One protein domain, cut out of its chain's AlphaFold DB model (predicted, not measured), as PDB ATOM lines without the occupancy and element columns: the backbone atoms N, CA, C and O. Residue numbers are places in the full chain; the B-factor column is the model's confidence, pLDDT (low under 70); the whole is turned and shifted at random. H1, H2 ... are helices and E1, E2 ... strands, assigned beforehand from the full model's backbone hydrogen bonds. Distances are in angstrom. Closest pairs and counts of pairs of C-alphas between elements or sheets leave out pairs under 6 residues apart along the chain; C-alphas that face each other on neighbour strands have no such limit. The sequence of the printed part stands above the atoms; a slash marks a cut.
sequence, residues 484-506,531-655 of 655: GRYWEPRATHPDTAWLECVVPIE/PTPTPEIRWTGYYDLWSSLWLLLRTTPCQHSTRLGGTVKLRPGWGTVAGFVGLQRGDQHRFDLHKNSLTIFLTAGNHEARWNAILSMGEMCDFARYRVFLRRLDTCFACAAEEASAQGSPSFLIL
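This is residues 484 to 506 and 531 to 655 of the 655 residues of an uncharacterized protein of Amniculicola lignicola CBS 123094 (UniProt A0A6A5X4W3). Amid little regular structure, a small parallel sheet, E2 E3 E5 E4, has H3 over one face and H4 over the other, three layers. The 148 printed residues, 58 in named elements, class mixed, alternate five strands and four helices, E1 to E5. The whole is compact, radius of gyration of the C-alphas 14.7 A, spans 42 by 33 by 33 A.

Find H1, residues 542 to 549, which touches H3, residues 607 to 620; their closest C-alphas, 548 and 618, are 5.3 A apart. E2, residues 574 to 577, and E3, 598 to 601, are parallel; N 575 and O 598 are 2.9 A apart. E5, residues 651 to 654, is the parallel neighbour of E3, with N 599 and O 651 2.9 A apart, and of E4, residues 627 to 630, with N 629 and O 652 2.8 A apart. H3's height over the sheet is 8.9 A; H4, 637 to 645, is on the opposite face at 8.3 A. H2, 585 to 590, is not on the sheet and has 0 of 2 O i to N i+4 and 1 of 3 O i to N i+3 pairs within hydrogen-bond range.

Find C-alpha 536 at (-57.138, 136.065, 21.990), where E1, residues 536 to 540, begins; E5 ends at C-alpha 654 at (-65.138, 148.161, 8.131). H3 runs 20.0 A.

Residues 507 to 530 are cut out, leaving 16.2 A between C-alphas 506 and 531. H1 to E2 is a long link. Confidence is under 70 at residues 484 to 494, 578 to 594 and 620 to 624.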
ATOM      1  N   GLY A 484     -63.511 144.418  28.801       49.31
ATOM      2  CA  GLY A 484     -62.423 145.232  28.268       49.31
ATOM      3  C   GLY A 484     -61.743 144.632  27.042       49.31
ATOM      4  O   GLY A 484     -60.634 144.108  27.104       49.31
ATOM      5  N   ARG A 485     -62.382 144.786  25.884       51.16
ATOM      6  CA  ARG A 485     -61.655 144.845  24.616       51.16
ATOM      7  C   ARG A 485     -61.748 146.271  24.113       51.16
ATOM      8  O   ARG A 485     -62.855 146.772  23.947       51.16
ATOM      9  N   TYR A 486     -60.606 146.928  23.932       54.88
ATOM     10  CA  TYR A 486     -60.561 148.235  23.283       54.88
ATOM     11  C   TYR A 486     -59.684 148.151  22.041       54.88
ATOM     12  O   TYR A 486     -59.058 147.146  21.726       54.88
ATOM     13  N   TRP A 487     -59.715 149.212  21.263       56.94
ATOM     14  CA  TRP A 487     -59.005 149.306  20.004       56.94
ATOM     15  C   TRP A 487     -57.623 149.854  20.282       56.94
ATOM     16  O   TRP A 487     -57.500 150.833  21.014       56.94
ATOM     17  N   GLU A 488     -56.598 149.282  19.661       57.41
ATOM     18  CA  GLU A 488     -55.326 149.981  19.538       57.41
ATOM     19  C   GLU A 488     -55.311 150.651  18.153       57.41
ATOM     20  O   GLU A 488     -55.087 149.974  17.141       57.41
ATOM     21  N   PRO A 489     -55.592 151.967  18.049       56.28
ATOM     22  CA  PRO A 489     -55.360 152.688  16.817       56.28
ATOM     23  C   PRO A 489     -53.856 152.686  16.574       56.28
ATOM     24  O   PRO A 489     -53.090 153.381  17.242       56.28
ATOM     25  N   ARG A 490     -53.425 151.890  15.601       55.84
ATOM     26  CA  ARG A 490     -52.083 152.011  15.052       55.84
ATOM     27  C   ARG A 490     -52.152 153.028  13.933       55.84
ATOM     28  O   ARG A 490     -52.755 152.773  12.891       55.84
ATOM     29  N   ALA A 491     -51.504 154.168  14.151       52.78
ATOM     30  CA  ALA A 491     -51.137 155.054  13.063       52.78
ATOM     31  C   ALA A 491     -50.142 154.296  12.171       52.78
ATOM     32  O   ALA A 491     -48.935 154.300  12.407       52.78
ATOM     33  N   THR A 492     -50.659 153.570  11.181       51.53
ATOM     34  CA  THR A 492     -49.840 153.168  10.038       51.53
ATOM     35  C   THR A 492     -49.464 154.448   9.288       51.53
ATOM     36  O   THR A 492     -50.228 155.408   9.327       51.53
ATOM     37  N   HIS A 493     -48.234 154.498   8.757       49.91
ATOM     38  CA  HIS A 493     -47.547 155.659   8.161       49.91
ATOM     39  C   HIS A 493     -48.438 156.849   7.746       49.91
ATOM     40  O   HIS A 493     -49.440 156.627   7.071       49.91
ATOM     41  N   PRO A 494     -48.024 158.105   8.021       57.06
ATOM     42  CA  PRO A 494     -48.900 159.281   8.149       57.06
ATOM     43  C   PRO A 494     -49.773 159.654   6.939       57.06
ATOM     44  O   PRO A 494     -50.575 160.572   7.058       57.06
ATOM     45  N   ASP A 495     -49.669 158.956   5.807       72.06
ATOM     46  CA  ASP A 495     -50.389 159.285   4.587       72.06
ATOM     47  C   ASP A 495     -51.083 158.110   3.886       72.06
ATOM     48  O   ASP A 495     -51.928 158.393   3.050       72.06
ATOM     49  N   THR A 496     -50.792 156.824   4.138       79.00
ATOM     50  CA  THR A 496     -51.320 155.732   3.282       79.00
ATOM     51  C   THR A 496     -51.759 154.488   4.041       79.00
ATOM     52  O   THR A 496     -50.980 153.930   4.810       79.00
ATOM     53  N   ALA A 497     -52.958 153.994   3.727       81.50
ATOM     54  CA  ALA A 497     -53.489 152.724   4.213       81.50
ATOM     55  C   ALA A 497     -53.565 151.676   3.091       81.50
ATOM     56  O   ALA A 497     -53.883 151.996   1.938       81.50
ATOM     57  N   TRP A 498     -53.309 150.415   3.442       80.38
ATOM     58  CA  TRP A 498     -53.515 149.249   2.581       80.38
ATOM     59  C   TRP A 498     -54.802 148.508   2.952       80.38
ATOM     60  O   TRP A 498     -55.339 148.673   4.043       80.38
ATOM     61  N   LEU A 499     -55.304 147.688   2.028       75.44
ATOM     62  CA  LEU A 499     -56.518 146.893   2.225       75.44
ATOM     63  C   LEU A 499     -56.307 145.676   3.140       75.44
ATOM     64  O   LEU A 499     -57.269 145.192   3.722       75.44
ATOM     65  N   GLU A 500     -55.081 145.169   3.241       76.38
ATOM     66  CA  GLU A 500     -54.799 143.901   3.913       76.38
ATOM     67  C   GLU A 500     -55.113 143.927   5.410       76.38
ATOM     68  O   GLU A 500     -54.810 144.886   6.127       76.38
ATOM     69  N   CYS A 501     -55.701 142.824   5.871       81.12
ATOM     70  CA  CYS A 501     -55.921 142.573   7.279       81.12
ATOM     71  C   CYS A 501     -54.586 142.541   8.034       81.12
ATOM     72  O   CYS A 501     -53.729 141.703   7.763       81.12
ATOM     73  N   VAL A 502     -54.401 143.462   8.982       74.88
ATOM     74  CA  VAL A 502     -53.125 143.578   9.712       74.88
ATOM     75  C   VAL A 502     -52.982 142.506  10.794       74.88
ATOM     76  O   VAL A 502     -51.871 142.075  11.095       74.88
ATOM     77  N   VAL A 503     -54.100 142.062  11.368       81.44
ATOM     78  CA  VAL A 503     -54.135 141.014  12.388       81.44
ATOM     79  C   VAL A 503     -55.065 139.908  11.896       81.44
ATOM     80  O   VAL A 503     -56.283 140.093  11.944       81.44
ATOM     81  N   PRO A 504     -54.519 138.782  11.403       86.81
ATOM     82  CA  PRO A 504     -55.340 137.707  10.878       86.81
ATOM     83  C   PRO A 504     -56.209 137.112  11.986       86.81
ATOM     84  O   PRO A 504     -55.753 136.892  13.110       86.81
ATOM     85  N   ILE A 505     -57.472 136.861  11.655       90.88
ATOM     86  CA  ILE A 505     -58.431 136.189  12.529       90.88
ATOM     87  C   ILE A 505     -58.892 134.925  11.818       90.88
ATOM     88  O   ILE A 505     -59.067 134.930  10.604       90.88
ATOM     89  N   GLU A 506     -59.071 133.844  12.564       94.31
ATOM     90  CA  GLU A 506     -59.597 132.591  12.028       94.31
ATOM     91  C   GLU A 506     -60.771 132.097  12.867       94.31
ATOM     92  O   GLU A 506     -60.829 132.308  14.087       94.31
ATOM     93  N   PRO A 531     -49.512 139.620  20.397       74.31
ATOM     94  CA  PRO A 531     -48.293 139.803  21.188       74.31
ATOM     95  C   PRO A 531     -48.327 139.025  22.516       74.31
ATOM     96  O   PRO A 531     -47.289 138.834  23.148       74.31
ATOM     97  N   THR A 532     -49.507 138.574  22.953       75.69
ATOM     98  CA  THR A 532     -49.668 137.707  24.120       75.69
ATOM     99  C   THR A 532     -49.402 136.239  23.776       75.69
ATOM    100  O   THR A 532     -49.811 135.775  22.716       75.69
ATOM    101  N   PRO A 533     -48.804 135.453  24.693       76.62
ATOM    102  CA  PRO A 533     -48.507 134.035  24.457       76.62
ATOM    103  C   PRO A 533     -49.758 133.163  24.263       76.62
ATOM    104  O   PRO A 533     -49.663 132.049  23.755       76.62
ATOM    105  N   THR A 534     -50.930 133.650  24.670       79.88
ATOM    106  CA  THR A 534     -52.218 132.990  24.445       79.88
ATOM    107  C   THR A 534     -52.976 133.689  23.318       79.88
ATOM    108  O   THR A 534     -53.081 134.922  23.367       79.88
ATOM    109  N   PRO A 535     -53.533 132.942  22.343       80.00
ATOM    110  CA  PRO A 535     -54.387 133.526  21.317       80.00
ATOM    111  C   PRO A 535     -55.588 134.198  21.983       80.00
ATOM    112  O   PRO A 535     -56.185 133.653  22.916       80.00
ATOM    113  N   GLU A 536     -55.934 135.394  21.519       83.38
ATOM    114  CA  GLU A 536     -57.138 136.065  21.990       83.38
ATOM    115  C   GLU A 536     -58.350 135.381  21.350       83.38
ATOM    116  O   GLU A 536     -58.475 135.326  20.128       83.38
ATOM    117  N   ILE A 537     -59.232 134.825  22.182       86.81
ATOM    118  CA  ILE A 537     -60.398 134.063  21.726       86.81
ATOM    119  C   ILE A 537     -61.657 134.874  21.986       86.81
ATOM    120  O   ILE A 537     -61.971 135.165  23.141       86.81
ATOM    121  N   ARG A 538     -62.405 135.232  20.944       87.19
ATOM    122  CA  ARG A 538     -63.776 135.730  21.079       87.19
ATOM    123  C   ARG A 538     -64.767 134.593  20.930       87.19
ATOM    124  O   ARG A 538     -64.670 133.806  19.993       87.19
ATOM    125  N   TRP A 539     -65.767 134.593  21.796       90.31
ATOM    126  CA  TRP A 539     -66.918 133.721  21.667       90.31
ATOM    127  C   TRP A 539     -68.129 134.509  21.188       90.31
ATOM    128  O   TRP A 539     -68.367 135.625  21.649       90.31
ATOM    129  N   THR A 540     -68.887 133.937  20.264       92.69
ATOM    130  CA  THR A 540     -70.104 134.540  19.707       92.69
ATOM    131  C   THR A 540     -71.051 133.437  19.231       92.69
ATOM    132  O   THR A 540     -70.777 132.255  19.443       92.69
ATOM    133  N   GLY A 541     -72.155 133.795  18.591       94.31
ATOM    134  CA  GLY A 541     -73.075 132.864  17.954       94.31
ATOM    135  C   GLY A 541     -73.653 133.457  16.671       94.31
ATOM    136  O   GLY A 541     -73.348 134.591  16.301       94.31
ATOM    137  N   TYR A 542     -74.431 132.666  15.939       96.50
ATOM    138  CA  TYR A 542     -74.956 133.085  14.639       96.50
ATOM    139  C   TYR A 542     -75.962 134.224  14.773       96.50
ATOM    140  O   TYR A 542     -75.968 135.138  13.940       96.50
ATOM    141  N   TYR A 543     -76.791 134.184  15.816       94.81
ATOM    142  CA  TYR A 543     -77.741 135.248  16.094       94.81
ATOM    143  C   TYR A 543     -77.019 136.542  16.472       94.81
ATOM    144  O   TYR A 543     -77.353 137.604  15.949       94.81
ATOM    145  N   ASP A 544     -75.979 136.459  17.300       92.25
ATOM    146  CA  ASP A 544     -75.142 137.603  17.658       92.25
ATOM    147  C   ASP A 544     -74.485 138.250  16.427       92.25
ATOM    148  O   ASP A 544     -74.522 139.476  16.292       92.25
ATOM    149  N   LEU A 545     -73.939 137.449  15.504       94.62
ATOM    150  CA  LEU A 545     -73.376 137.947  14.243       94.62
ATOM    151  C   LEU A 545     -74.422 138.717  13.423       94.62
ATOM    152  O   LEU A 545     -74.184 139.850  13.005       94.62
ATOM    153  N   TRP A 546     -75.596 138.123  13.217       94.94
ATOM    154  CA  TRP A 546     -76.671 138.736  12.437       94.94
ATOM    155  C   TRP A 546     -77.259 139.983  13.104       94.94
ATOM    156  O   TRP A 546     -77.459 140.996  12.439       94.94
ATOM    157  N   SER A 547     -77.455 139.955  14.423       92.50
ATOM    158  CA  SER A 547     -77.922 141.107  15.198       92.50
ATOM    159  C   SER A 547     -76.972 142.295  15.053       92.50
ATOM    160  O   SER A 547     -77.417 143.429  14.878       92.50
ATOM    161  N   SER A 548     -75.660 142.051  15.061       91.88
ATOM    162  CA  SER A 548     -74.673 143.118  14.883       91.88
ATOM    163  C   SER A 548     -74.635 143.689  13.459       91.88
ATOM    164  O   SER A 548     -74.135 144.797  13.278       91.88
ATOM    165  N   LEU A 549     -75.196 143.005  12.453       94.19
ATOM    166  CA  LEU A 549     -75.391 143.568  11.109       94.19
ATOM    167  C   LEU A 549     -76.592 144.511  11.006       94.19
ATOM    168  O   LEU A 549     -76.634 145.323  10.079       94.19
ATOM    169  N   TRP A 550     -77.562 144.414  11.918       93.12
ATOM    170  CA  TRP A 550     -78.850 145.099  11.796       93.12
ATOM    171  C   TRP A 550     -78.716 146.621  11.653       93.12
ATOM    172  O   TRP A 550     -79.441 147.233  10.877       93.12
ATOM    173  N   LEU A 551     -77.751 147.246  12.329       89.56
ATOM    174  CA  LEU A 551     -77.570 148.705  12.317       89.56
ATOM    175  C   LEU A 551     -76.425 149.181  11.411       89.56
ATOM    176  O   LEU A 551     -76.063 150.356  11.435       89.56
ATOM    177  N   LEU A 552     -75.849 148.286  10.605       93.31
ATOM    178  CA  LEU A 552     -74.759 148.634   9.700       93.31
ATOM    179  C   LEU A 552     -75.278 149.221   8.384       93.31
ATOM    180  O   LEU A 552     -76.161 148.658   7.728       93.31
ATOM    181  N   LEU A 553     -74.660 150.326   7.971       94.19
ATOM    182  CA  LEU A 553     -74.821 150.912   6.645       94.19
ATOM    183  C   LEU A 553     -73.914 150.169   5.666       94.19
ATOM    184  O   LEU A 553     -72.752 149.907   5.960       94.19
ATOM    185  N   ARG A 554     -74.418 149.828   4.484       95.44
ATOM    186  CA  ARG A 554     -73.589 149.245   3.421       95.44
ATOM    187  C   ARG A 554     -73.152 150.346   2.479       95.44
ATOM    188  O   ARG A 554     -73.987 151.151   2.080       95.44
ATOM    189  N   THR A 555     -71.884 150.331   2.092       96.44
ATOM    190  CA  THR A 555     -71.388 151.265   1.075       96.44
ATOM    191  C   THR A 555     -72.081 151.034  -0.263       96.44
ATOM    192  O   THR A 555     -72.529 149.927  -0.565       96.44
ATOM    193  N   THR A 556     -72.144 152.060  -1.095       96.06
ATOM    194  CA  THR A 556     -72.692 151.972  -2.449       96.06
ATOM    195  C   THR A 556     -71.713 151.282  -3.415       96.06
ATOM    196  O   THR A 556     -70.495 151.460  -3.296       96.06
ATOM    197  N   PRO A 557     -72.190 150.462  -4.376       96.06
ATOM    198  CA  PRO A 557     -71.330 149.894  -5.414       96.06
ATOM    199  C   PRO A 557     -70.634 150.984  -6.236       96.06
ATOM    200  O   PRO A 557     -71.229 152.019  -6.542       96.06
ATOM    201  N   CYS A 558     -69.384 150.749  -6.638       94.44
ATOM    202  CA  CYS A 558     -68.666 151.704  -7.479       94.44
ATOM    203  C   CYS A 558     -69.305 151.835  -8.872       94.44
ATOM    204  O   CYS A 558     -69.673 150.846  -9.497       94.44
ATOM    205  N   GLN A 559     -69.319 153.055  -9.420       95.88
ATOM    206  CA  GLN A 559     -69.698 153.311 -10.822       95.88
ATOM    207  C   GLN A 559     -68.569 152.998 -11.825       95.88
ATOM    208  O   GLN A 559     -68.730 153.153 -13.032       95.88
ATOM    209  N   HIS A 560     -67.406 152.578 -11.330       93.50
ATOM    210  CA  HIS A 560     -66.232 152.213 -12.114       93.50
ATOM    211  C   HIS A 560     -65.782 150.796 -11.755       93.50
ATOM    212  O   HIS A 560     -66.117 150.282 -10.687       93.50
ATOM    213  N   SER A 561     -64.943 150.186 -12.596       90.44
ATOM    214  CA  SER A 561     -64.324 148.892 -12.291       90.44
ATOM    215  C   SER A 561     -63.636 148.923 -10.921       90.44
ATOM    216  O   SER A 561     -62.891 149.859 -10.601       90.44
ATOM    217  N   THR A 562     -63.918 147.923 -10.087       84.94
ATOM    218  CA  THR A 562     -63.421 147.860  -8.711       84.94
ATOM    219  C   THR A 562     -61.903 147.707  -8.713       84.94
ATOM    220  O   THR A 562     -61.357 146.717  -9.196       84.94
ATOM    221  N   ARG A 563     -61.198 148.700  -8.165       83.81
ATOM    222  CA  ARG A 563     -59.739 148.665  -8.004       83.81
ATOM    223  C   ARG A 563     -59.392 147.877  -6.741       83.81
ATOM    224  O   ARG A 563     -59.326 148.449  -5.654       83.81
ATOM    225  N   LEU A 564     -59.235 146.563  -6.876       77.81
ATOM    226  CA  LEU A 564     -58.762 145.699  -5.791       77.81
ATOM    227  C   LEU A 564     -57.259 145.944  -5.565       77.81
ATOM    228  O   LEU A 564     -56.499 146.035  -6.524       77.81
ATOM    229  N   GLY A 565     -56.838 146.090  -4.306       72.88
ATOM    230  CA  GLY A 565     -55.420 146.232  -3.937       72.88
ATOM    231  C   GLY A 565     -54.822 147.644  -4.031       72.88
ATOM    232  O   GLY A 565     -53.621 147.803  -3.851       72.88
ATOM    233  N   GLY A 566     -55.623 148.683  -4.291       76.06
ATOM    234  CA  GLY A 566     -55.128 150.065  -4.280       76.06
ATOM    235  C   GLY A 566     -54.874 150.588  -2.861       76.06
ATOM    236  O   GLY A 566     -55.732 150.449  -1.990       76.06
ATOM    237  N   THR A 567     -53.730 151.237  -2.638       84.19
ATOM    238  CA  THR A 567     -53.478 152.033  -1.426       84.19
ATOM    239  C   THR A 567     -54.313 153.312  -1.452       84.19
ATOM    240  O   THR A 567     -54.402 153.965  -2.495       84.19
ATOM    241  N   VAL A 568     -54.880 153.709  -0.313       88.31
ATOM    242  CA  VAL A 568     -55.633 154.968  -0.185       88.31
ATOM    243  C   VAL A 568     -54.828 155.961   0.632       88.31
ATOM    244  O   VAL A 568     -54.334 155.625   1.708       88.31
ATOM    245  N   LYS A 569     -54.714 157.193   0.118       89.62
ATOM    246  CA  LYS A 569     -54.117 158.288   0.874       89.62
ATOM    247  C   LYS A 569     -55.109 158.774   1.937       89.62
ATOM    248  O   LYS A 569     -56.213 159.187   1.580       89.62
ATOM    249  N   LEU A 570     -54.744 158.708   3.213       88.56
ATOM    250  CA  LEU A 570     -55.606 159.125   4.321       88.56
ATOM    251  C   LEU A 570     -55.700 160.657   4.376       88.56
ATOM    252  O   LEU A 570     -54.700 161.357   4.229       88.56
ATOM    253  N   ARG A 571     -56.914 161.188   4.566       89.81
ATOM    254  CA  ARG A 571     -57.134 162.631   4.748       89.81
ATOM    255  C   ARG A 571     -56.926 163.020   6.220       89.81
ATOM    256  O   ARG A 571     -57.069 162.167   7.096       89.81
ATOM    257  N   PRO A 572     -56.644 164.299   6.528       88.06
ATOM    258  CA  PRO A 572     -56.636 164.772   7.910       88.06
ATOM    259  C   PRO A 572     -57.941 164.412   8.635       88.06
ATOM    260  O   PRO A 572     -59.029 164.645   8.110       88.06
ATOM    261  N   GLY A 573     -57.823 163.831   9.831       86.25
ATOM    262  CA  GLY A 573     -58.957 163.330  10.616       86.25
ATOM    263  C   GLY A 573     -59.360 161.881  10.318       86.25
ATOM    264  O   GLY A 573     -60.261 161.367  10.978       86.25
ATOM    265  N   TRP A 574     -58.711 161.204   9.364       90.12
ATOM    266  CA  TRP A 574     -58.894 159.769   9.142       90.12
ATOM    267  C   TRP A 574     -57.858 158.973   9.935       90.12
ATOM    268  O   TRP A 574     -56.666 159.269   9.887       90.12
ATOM    269  N   GLY A 575     -58.308 157.934  10.634       86.94
ATOM    270  CA  GLY A 575     -57.449 157.007  11.363       86.94
ATOM    271  C   GLY A 575     -57.687 155.568  10.930       86.94
ATOM    272  O   GLY A 575     -58.811 155.189  10.615       86.94
ATOM    273  N   THR A 576     -56.638 154.750  10.937       85.62
ATOM    274  CA  THR A 576     -56.748 153.299  10.742       85.62
ATOM    275  C   THR A 576     -56.626 152.559  12.062       85.62
ATOM    276  O   THR A 576     -55.835 152.937  12.926       85.62
ATOM    277  N   VAL A 577     -57.351 151.456  12.185       82.88
ATOM    278  CA  VAL A 577     -57.238 150.512  13.292       82.88
ATOM    279  C   VAL A 577     -56.830 149.167  12.715       82.88
ATOM    280  O   VAL A 577     -57.475 148.624  11.817       82.88
ATOM    281  N   ALA A 578     -55.713 148.665  13.228       67.62
ATOM    282  CA  ALA A 578     -55.013 147.505  12.701       67.62
ATOM    283  C   ALA A 578     -55.222 146.241  13.549       67.62
ATOM    284  O   ALA A 578     -54.591 145.226  13.290       67.62
ATOM    285  N   GLY A 579     -56.073 146.278  14.573       64.12
ATOM    286  CA  GLY A 579     -56.286 145.122  15.429       64.12
ATOM    287  C   GLY A 579     -57.322 145.348  16.516       64.12
ATOM    288  O   GLY A 579     -57.780 146.464  16.763       64.12
ATOM    289  N   PHE A 580     -57.654 144.241  17.166       65.50
ATOM    290  CA  PHE A 580     -58.519 144.150  18.332       65.50
ATOM    291  C   PHE A 580     -57.625 143.674  19.455       65.50
ATOM    292  O   PHE A 580     -57.135 142.551  19.375       65.50
ATOM    293  N   VAL A 581     -57.332 144.528  20.428       53.34
ATOM    294  CA  VAL A 581     -56.448 144.144  21.528       53.34
ATOM    295  C   VAL A 581     -57.213 144.333  22.824       53.34
ATOM    296  O   VAL A 581     -57.592 145.446  23.174       53.34
ATOM    297  N   GLY A 582     -57.445 143.241  23.551       49.59
ATOM    298  CA  GLY A 582     -57.975 143.289  24.914       49.59
ATOM    299  C   GLY A 582     -57.265 144.342  25.776       49.59
ATOM    300  O   GLY A 582     -56.113 144.149  26.155       49.59
ATOM    301  N   LEU A 583     -57.934 145.449  26.100       44.44
ATOM    302  CA  LEU A 583     -57.437 146.473  27.024       44.44
ATOM    303  C   LEU A 583     -58.467 146.639  28.142       44.44
ATOM    304  O   LEU A 583     -59.667 146.525  27.922       44.44
ATOM    305  N   GLN A 584     -58.023 146.888  29.368       50.47
ATOM    306  CA  GLN A 584     -58.922 146.899  30.523       50.47
ATOM    307  C   GLN A 584     -59.811 148.151  30.568       50.47
ATOM    308  O   GLN A 584     -59.436 149.229  30.111       50.47
ATOM    309  N   ARG A 585     -61.004 148.008  31.166       48.00
ATOM    310  CA  ARG A 585     -62.080 149.024  31.251       48.00
ATOM    311  C   ARG A 585     -61.650 150.390  31.815       48.00
ATOM    312  O   ARG A 585     -62.347 151.370  31.583       48.00
ATOM    313  N   GLY A 586     -60.502 150.463  32.490       53.50
ATOM    314  CA  GLY A 586     -59.926 151.699  33.031       53.50
ATOM    315  C   GLY A 586     -59.203 152.602  32.021       53.50
ATOM    316  O   GLY A 586     -59.000 153.773  32.319       53.50
ATOM    317  N   ASP A 587     -58.859 152.111  30.824       52.84
ATOM    318  CA  ASP A 587     -58.129 152.891  29.805       52.84
ATOM    319  C   ASP A 587     -59.050 153.607  28.792       52.84
ATOM    320  O   ASP A 587     -58.571 154.182  27.814       52.84
ATOM    321  N   GLN A 588     -60.369 153.642  29.028       52.09
ATOM    322  CA  GLN A 588     -61.349 154.316  28.152       52.09
ATOM    323  C   GLN A 588     -61.010 155.791  27.873       52.09
ATOM    324  O   GLN A 588     -61.313 156.298  26.798       52.09
ATOM    325  N   HIS A 589     -60.323 156.469  28.797       51.59
ATOM    326  CA  HIS A 589     -59.903 157.863  28.629       51.59
ATOM    327  C   HIS A 589     -58.711 158.062  27.678       51.59
ATOM    328  O   HIS A 589     -58.379 159.204  27.364       51.59
ATOM    329  N   ARG A 590     -58.038 156.995  27.228       48.91
ATOM    330  CA  ARG A 590     -56.844 157.116  26.374       48.91
ATOM    331  C   ARG A 590     -57.140 157.123  24.880       48.91
ATOM    332  O   ARG A 590     -56.309 157.619  24.120       48.91
ATOM    333  N   PHE A 591     -58.299 156.628  24.450       58.94
ATOM    334  CA  PHE A 591     -58.629 156.550  23.029       58.94
ATOM    335  C   PHE A 591     -59.645 157.609  22.647       58.94
ATOM    336  O   PHE A 591     -60.855 157.418  22.713       58.94
ATOM    337  N   ASP A 592     -59.109 158.734  22.195       64.31
ATOM    338  CA  ASP A 592     -59.855 159.846  21.628       64.31
ATOM    339  C   ASP A 592     -60.361 159.481  20.214       64.31
ATOM    340  O   ASP A 592     -60.015 160.110  19.217       64.31
ATOM    341  N   LEU A 593     -61.180 158.427  20.099       64.62
ATOM    342  CA  LEU A 593     -61.874 158.077  18.848       64.62
ATOM    343  C   LEU A 593     -62.707 159.261  18.334       64.62
ATOM    344  O   LEU A 593     -62.893 159.412  17.131       64.62
ATOM    345  N   HIS A 594     -63.113 160.151  19.242       67.25
ATOM    346  CA  HIS A 594     -63.751 161.432  18.953       67.25
ATOM    347  C   HIS A 594     -62.889 162.404  18.134       67.25
ATOM    348  O   HIS A 594     -63.440 163.306  17.507       67.25
ATOM    349  N   LYS A 595     -61.554 162.259  18.124       73.94
ATOM    350  CA  LYS A 595     -60.667 163.133  17.337       73.94
ATOM    351  C   LYS A 595     -60.702 162.822  15.845       73.94
ATOM    352  O   LYS A 595     -60.382 163.702  15.047       73.94
ATOM    353  N   ASN A 596     -61.070 161.599  15.470       77.06
ATOM    354  CA  ASN A 596     -61.126 161.196  14.073       77.06
ATOM    355  C   ASN A 596     -62.543 161.390  13.533       77.06
ATOM    356  O   ASN A 596     -63.515 160.902  14.105       77.06
ATOM    357  N   SER A 597     -62.655 162.057  12.387       86.94
ATOM    358  CA  SER A 597     -63.908 162.114  11.633       86.94
ATOM    359  C   SER A 597     -64.247 160.759  11.004       86.94
ATOM    360  O   SER A 597     -65.422 160.432  10.853       86.94
ATOM    361  N   LEU A 598     -63.230 159.948  10.687       91.00
ATOM    362  CA  LEU A 598     -63.391 158.593  10.162       91.00
ATOM    363  C   LEU A 598     -62.376 157.633  10.791       91.00
ATOM    364  O   LEU A 598     -61.172 157.871  10.738       91.00
ATOM    365  N   THR A 599     -62.859 156.512  11.320       90.56
ATOM    366  CA  THR A 599     -62.016 155.408  11.798       90.56
ATOM    367  C   THR A 599     -62.206 154.178  10.910       90.56
ATOM    368  O   THR A 599     -63.320 153.692  10.743       90.56
ATOM    369  N   ILE A 600     -61.119 153.674  10.327       91.62
ATOM    370  CA  ILE A 600     -61.117 152.626   9.301       91.62
ATOM    371  C   ILE A 600     -60.521 151.337   9.876       91.62
ATOM    372  O   ILE A 600     -59.353 151.311  10.259       91.62
ATOM    373  N   PHE A 601     -61.289 150.253   9.885       90.50
ATOM    374  CA  PHE A 601     -60.832 148.923  10.280       90.50
ATOM    375  C   PHE A 601     -60.233 148.190   9.083       90.50
ATOM    376  O   PHE A 601     -60.915 147.927   8.091       90.50
ATOM    377  N   LEU A 602     -58.945 147.860   9.180       89.62
ATOM    378  CA  LEU A 602     -58.207 147.166   8.128       89.62
ATOM    379  C   LEU A 602     -58.504 145.661   8.196       89.62
ATOM    380  O   LEU A 602     -57.778 144.902   8.833       89.62
ATOM    381  N   THR A 603     -59.620 145.252   7.590       89.19
ATOM    382  CA  THR A 603     -60.152 143.878   7.642       89.19
ATOM    383  C   THR A 603     -60.277 143.204   6.278       89.19
ATOM    384  O   THR A 603     -60.767 142.079   6.199       89.19
ATOM    385  N   ALA A 604     -59.870 143.848   5.182       84.06
ATOM    386  CA  ALA A 604     -60.159 143.280   3.872       84.06
ATOM    387  C   ALA A 604     -59.349 142.002   3.611       84.06
ATOM    388  O   ALA A 604     -58.183 141.879   3.989       84.06
ATOM    389  N   GLY A 605     -59.994 141.053   2.930       85.50
ATOM    390  CA  GLY A 605     -59.415 139.744   2.622       85.50
ATOM    391  C   GLY A 605     -59.477 138.726   3.767       85.50
ATOM    392  O   GLY A 605     -59.026 137.607   3.568       85.50
ATOM    393  N   ASN A 606     -60.040 139.081   4.928       92.56
ATOM    394  CA  ASN A 606     -60.273 138.167   6.047       92.56
ATOM    395  C   ASN A 606     -61.676 138.433   6.623       92.56
ATOM    396  O   ASN A 606     -61.914 139.441   7.298       92.56
ATOM    397  N   HIS A 607     -62.646 137.581   6.288       94.50
ATOM    398  CA  HIS A 607     -64.040 137.829   6.656       94.50
ATOM    399  C   HIS A 607     -64.306 137.605   8.146       94.50
ATOM    400  O   HIS A 607     -65.192 138.243   8.713       94.50
ATOM    401  N   GLU A 608     -63.501 136.786   8.815       94.69
ATOM    402  CA  GLU A 608     -63.519 136.591  10.263       94.69
ATOM    403  C   GLU A 608     -63.118 137.869  11.007       94.69
ATOM    404  O   GLU A 608     -63.731 138.239  12.013       94.69
ATOM    405  N   ALA A 609     -62.139 138.602  10.477       92.12
ATOM    406  CA  ALA A 609     -61.714 139.896  10.985       92.12
ATOM    407  C   ALA A 609     -62.804 140.950  10.798       92.12
ATOM    408  O   ALA A 609     -63.033 141.755  11.705       92.12
ATOM    409  N   ARG A 610     -63.536 140.907   9.675       94.19
ATOM    410  CA  ARG A 610     -64.738 141.735   9.482       94.19
ATOM    411  C   ARG A 610     -65.807 141.397  10.513       94.19
ATOM    412  O   ARG A 610     -66.314 142.306  11.162       94.19
ATOM    413  N   TRP A 611     -66.125 140.120  10.729       94.50
ATOM    414  CA  TRP A 611     -67.088 139.717  11.758       94.50
ATOM    415  C   TRP A 611     -66.680 140.182  13.153       94.50
ATOM    416  O   TRP A 611     -67.502 140.724  13.892       94.50
ATOM    417  N   ASN A 612     -65.401 140.051  13.495       91.75
ATOM    418  CA  ASN A 612     -64.888 140.546  14.762       91.75
ATOM    419  C   ASN A 612     -65.002 142.080  14.882       91.75
ATOM    420  O   ASN A 612     -65.342 142.578  15.956       91.75
ATOM    421  N   ALA A 613     -64.787 142.824  13.787       91.06
ATOM    422  CA  ALA A 613     -65.030 144.271  13.707       91.06
ATOM    423  C   ALA A 613     -66.468 144.629  14.045       91.06
ATOM    424  O   ALA A 613     -66.722 145.442  14.934       91.06
ATOM    425  N   ILE A 614     -67.391 143.962  13.365       92.56
ATOM    426  CA  ILE A 614     -68.828 144.176  13.475       92.56
ATOM    427  C   ILE A 614     -69.305 143.900  14.900       92.56
ATOM    428  O   ILE A 614     -69.985 144.730  15.499       92.56
ATOM    429  N   LEU A 615     -68.899 142.769  15.481       90.06
ATOM    430  CA  LEU A 615     -69.259 142.418  16.850       90.06
ATOM    431  C   LEU A 615     -68.705 143.425  17.869       90.06
ATOM    432  O   LEU A 615     -69.405 143.804  18.804       90.06
ATOM    433  N   SER A 616     -67.459 143.877  17.705       85.94
ATOM    434  CA  SER A 616     -66.862 144.872  18.607       85.94
ATOM    435  C   SER A 616     -67.550 146.238  18.493       85.94
ATOM    436  O   SER A 616     -67.751 146.899  19.507       85.94
ATOM    437  N   MET A 617     -67.967 146.649  17.289       85.69
ATOM    438  CA  MET A 617     -68.800 147.846  17.110       85.69
ATOM    439  C   MET A 617     -70.159 147.682  17.792       85.69
ATOM    440  O   MET A 617     -70.588 148.585  18.502       85.69
ATOM    441  N   GLY A 618     -70.788 146.512  17.660       83.06
ATOM    442  CA  GLY A 618     -72.067 146.202  18.299       83.06
ATOM    443  C   GLY A 618     -72.061 146.281  19.829       83.06
ATOM    444  O   GLY A 618     -73.097 146.552  20.431       83.06
ATOM    445  N   GLU A 619     -70.910 146.051  20.462       78.56
ATOM    446  CA  GLU A 619     -70.745 146.123  21.920       78.56
ATOM    447  C   GLU A 619     -70.373 147.518  22.430       78.56
ATOM    448  O   GLU A 619     -70.673 147.843  23.579       78.56
ATOM    449  N   MET A 620     -69.689 148.320  21.611       69.88
ATOM    450  CA  MET A 620     -69.087 149.585  22.041       69.88
ATOM    451  C   MET A 620     -69.838 150.820  21.580       69.88
ATOM    452  O   MET A 620     -69.810 151.849  22.257       69.88
ATOM    453  N   CYS A 621     -70.441 150.755  20.399       62.69
ATOM    454  CA  CYS A 621     -71.123 151.896  19.845       62.69
ATOM    455  C   CYS A 621     -72.493 152.004  20.498       62.69
ATOM    456  O   CYS A 621     -73.380 151.181  20.283       62.69
ATOM    457  N   ASP A 622     -72.682 153.102  21.220       67.19
ATOM    458  CA  ASP A 622     -73.975 153.758  21.209       67.19
ATOM    459  C   ASP A 622     -74.259 154.107  19.738       67.19
ATOM    460  O   ASP A 622     -73.753 155.104  19.214       67.19
ATOM    461  N   PHE A 623     -74.961 153.220  19.024       65.06
ATOM    462  CA  PHE A 623     -75.312 153.414  17.613       65.06
ATOM    463  C   PHE A 623     -76.112 154.704  17.405       65.06
ATOM    464  O   PHE A 623     -76.186 155.190  16.281       65.06
ATOM    465  N   ALA A 624     -76.644 155.310  18.474       67.19
ATOM    466  CA  ALA A 624     -77.226 156.642  18.424       67.19
ATOM    467  C   ALA A 624     -76.195 157.758  18.173       67.19
ATOM    468  O   ALA A 624     -76.594 158.861  17.817       67.19
ATOM    469  N   ARG A 625     -74.884 157.500  18.310       74.25
ATOM    470  CA  ARG A 625     -73.817 158.504  18.134       74.25
ATOM    471  C   ARG A 625     -72.943 158.296  16.911       74.25
ATOM    472  O   ARG A 625     -72.492 159.283  16.339       74.25
ATOM    473  N   TYR A 626     -72.758 157.064  16.447       84.31
ATOM    474  CA  TYR A 626     -71.828 156.765  15.354       84.31
ATOM    475  C   TYR A 626     -72.485 156.002  14.213       84.31
ATOM    476  O   TYR A 626     -73.214 155.040  14.442       84.31
ATOM    477  N   ARG A 627     -72.142 156.378  12.978       90.00
ATOM    478  CA  ARG A 627     -72.505 155.607  11.785       90.00
ATOM    479  C   ARG A 627     -71.417 154.585  11.493       90.00
ATOM    480  O   ARG A 627     -70.240 154.934  11.415       90.00
ATOM    481  N   VAL A 628     -71.803 153.326  11.326       93.38
ATOM    482  CA  VAL A 628     -70.868 152.242  11.014       93.38
ATOM    483  C   VAL A 628     -71.164 151.730   9.611       93.38
ATOM    484  O   VAL A 628     -72.249 151.217   9.333       93.38
ATOM    485  N   PHE A 629     -70.185 151.883   8.729       96.19
ATOM    486  CA  PHE A 629     -70.219 151.437   7.349       96.19
ATOM    487  C   PHE A 629     -69.520 150.088   7.208       96.19
ATOM    488  O   PHE A 629     -68.410 149.894   7.701       96.19
ATOM    489  N   LEU A 630     -70.147 149.173   6.480       96.56
ATOM    490  CA  LEU A 630     -69.568 147.928   6.009       96.56
ATOM    491  C   LEU A 630     -69.326 148.041   4.505       96.56
ATOM    492  O   LEU A 630     -70.265 148.204   3.717       96.56
ATOM    493  N   ARG A 631     -68.060 147.940   4.106       96.00
ATOM    494  CA  ARG A 631     -67.672 147.954   2.702       96.00
ATOM    495  C   ARG A 631     -68.212 146.714   1.986       96.00
ATOM    496  O   ARG A 631     -67.951 145.581   2.389       96.00
ATOM    497  N   ARG A 632     -68.899 146.922   0.863       95.00
ATOM    498  CA  ARG A 632     -69.279 145.834  -0.050       95.00
ATOM    499  C   ARG A 632     -68.103 145.374  -0.915       95.00
ATOM    500  O   ARG A 632     -67.176 146.136  -1.192       95.00
ATOM    501  N   LEU A 633     -68.172 144.135  -1.408       91.38
ATOM    502  CA  LEU A 633     -67.168 143.577  -2.328       91.38
ATOM    503  C   LEU A 633     -67.057 144.361  -3.648       91.38
ATOM    504  O   LEU A 633     -65.973 144.436  -4.223       91.38
ATOM    505  N   ASP A 634     -68.153 144.972  -4.099       93.56
ATOM    506  CA  ASP A 634     -68.245 145.787  -5.315       93.56
ATOM    507  C   ASP A 634     -67.869 147.269  -5.098       93.56
ATOM    508  O   ASP A 634     -67.840 148.045  -6.057       93.56
ATOM    509  N   THR A 635     -67.489 147.663  -3.877       93.94
ATOM    510  CA  THR A 635     -66.984 149.007  -3.560       93.94
ATOM    511  C   THR A 635     -65.461 148.984  -3.377       93.94
ATOM    512  O   THR A 635     -64.905 148.144  -2.662       93.94
ATOM    513  N   CYS A 636     -64.740 149.914  -4.007       94.12
ATOM    514  CA  CYS A 636     -63.305 150.093  -3.779       94.12
ATOM    515  C   CYS A 636     -63.052 150.828  -2.450       94.12
ATOM    516  O   CYS A 636     -63.932 151.514  -1.932       94.12
ATOM    517  N   PHE A 637     -61.837 150.717  -1.907       92.81
ATOM    518  CA  PHE A 637     -61.491 151.351  -0.630       92.81
ATOM    519  C   PHE A 637     -61.725 152.873  -0.654       92.81
ATOM    520  O   PHE A 637     -62.392 153.407   0.228       92.81
ATOM    521  N   ALA A 638     -61.245 153.567  -1.689       94.06
ATOM    522  CA  ALA A 638     -61.361 155.022  -1.772       94.06
ATOM    523  C   ALA A 638     -62.825 155.493  -1.712       94.06
ATOM    524  O   ALA A 638     -63.152 156.333  -0.881       94.06
ATOM    525  N   CYS A 639     -63.713 154.896  -2.516       95.31
ATOM    526  CA  CYS A 639     -65.133 155.253  -2.524       95.31
ATOM    527  C   CYS A 639     -65.811 154.963  -1.183       95.31
ATOM    528  O   CYS A 639     -66.563 155.798  -0.696       95.31
ATOM    529  N   ALA A 640     -65.511 153.819  -0.562       95.50
ATOM    530  CA  ALA A 640     -66.054 153.468   0.748       95.50
ATOM    531  C   ALA A 640     -65.647 154.481   1.835       95.50
ATOM    532  O   ALA A 640     -66.477 154.894   2.644       95.50
ATOM    533  N   ALA A 641     -64.379 154.905   1.842       95.25
ATOM    534  CA  ALA A 641     -63.867 155.889   2.796       95.25
ATOM    535  C   ALA A 641     -64.441 157.290   2.554       95.25
ATOM    536  O   ALA A 641     -64.802 157.985   3.503       95.25
ATOM    537  N   GLU A 642     -64.575 157.695   1.292       95.31
ATOM    538  CA  GLU A 642     -65.194 158.971   0.933       95.31
ATOM    539  C   GLU A 642     -66.678 159.014   1.308       95.31
ATOM    540  O   GLU A 642     -67.116 159.999   1.897       95.31
ATOM    541  N   GLU A 643     -67.429 157.941   1.050       96.19
ATOM    542  CA  GLU A 643     -68.845 157.828   1.416       96.19
ATOM    543  C   GLU A 643     -69.056 157.896   2.935       96.19
ATOM    544  O   GLU A 643     -69.901 158.658   3.410       96.19
ATOM    545  N   ALA A 644     -68.252 157.153   3.704       95.50
ATOM    546  CA  ALA A 644     -68.321 157.175   5.162       95.50
ATOM    547  C   ALA A 644     -67.937 158.556   5.728       95.50
ATOM    548  O   ALA A 644     -68.602 159.070   6.624       95.50
ATOM    549  N   SER A 645     -66.905 159.200   5.173       94.62
ATOM    550  CA  SER A 645     -66.474 160.536   5.606       94.62
ATOM    551  C   SER A 645     -67.458 161.648   5.225       94.62
ATOM    552  O   SER A 645     -67.439 162.703   5.859       94.62
ATOM    553  N   ALA A 646     -68.282 161.458   4.190       95.00
ATOM    554  CA  ALA A 646     -69.221 162.471   3.708       95.00
ATOM    555  C   ALA A 646     -70.412 162.707   4.654       95.00
ATOM    556  O   ALA A 646     -71.098 163.715   4.522       95.00
ATOM    557  N   GLN A 647     -70.640 161.824   5.632       90.50
ATOM    558  CA  GLN A 647     -71.772 161.914   6.564       90.50
ATOM    559  C   GLN A 647     -71.675 163.073   7.568       90.50
ATOM    560  O   GLN A 647     -72.628 163.325   8.301       90.50
ATOM    561  N   GLY A 648     -70.521 163.745   7.669       85.12
ATOM    562  CA  GLY A 648     -70.308 164.894   8.562       85.12
ATOM    563  C   GLY A 648     -70.273 164.570  10.063       85.12
ATOM    564  O   GLY A 648     -69.902 165.431  10.857       85.12
ATOM    565  N   SER A 649     -70.606 163.338  10.454       87.81
ATOM    566  CA  SER A 649     -70.515 162.813  11.819       87.81
ATOM    567  C   SER A 649     -69.379 161.790  11.939       87.81
ATOM    568  O   SER A 649     -69.034 161.148  10.937       87.81
ATOM    569  N   PRO A 650     -68.793 161.614  13.142       89.75
ATOM    570  CA  PRO A 650     -67.800 160.576  13.383       89.75
ATOM    571  C   PRO A 650     -68.319 159.216  12.919       89.75
ATOM    572  O   PRO A 650     -69.355 158.730  13.383       89.75
ATOM    573  N   SER A 651     -67.603 158.627  11.967       92.44
ATOM    574  CA  SER A 651     -68.016 157.397  11.303       92.44
ATOM    575  C   SER A 651     -66.953 156.315  11.432       92.44
ATOM    576  O   SER A 651     -65.754 156.579  11.551       92.44
ATOM    577  N   PHE A 652     -67.409 155.074  11.379       93.06
ATOM    578  CA  PHE A 652     -66.576 153.887  11.330       93.06
ATOM    579  C   PHE A 652     -66.724 153.226   9.965       93.06
ATOM    580  O   PHE A 652     -67.829 153.148   9.440       93.06
ATOM    581  N   LEU A 653     -65.631 152.727   9.399       94.75
ATOM    582  CA  LEU A 653     -65.642 151.963   8.155       94.75
ATOM    583  C   LEU A 653     -64.940 150.624   8.355       94.75
ATOM    584  O   LEU A 653     -63.756 150.588   8.669       94.75
ATOM    585  N   ILE A 654     -65.656 149.530   8.123       94.38
ATOM    586  CA  ILE A 654     -65.138 148.161   8.131       94.38
ATOM    587  C   ILE A 654     -64.854 147.752   6.682       94.38
ATOM    588  O   ILE A 654     -65.776 147.743   5.860       94.38
ATOM    589  N   LEU A 655     -63.584 147.473   6.357       92.06
ATOM    590  CA  LEU A 655     -63.110 147.259   4.981       92.06
ATOM    591  C   LEU A 655     -63.258 145.852   4.450       92.06
ATOM    592  O   LEU A 655     -63.084 144.872   5.204       92.06
TER     593      LEU A 655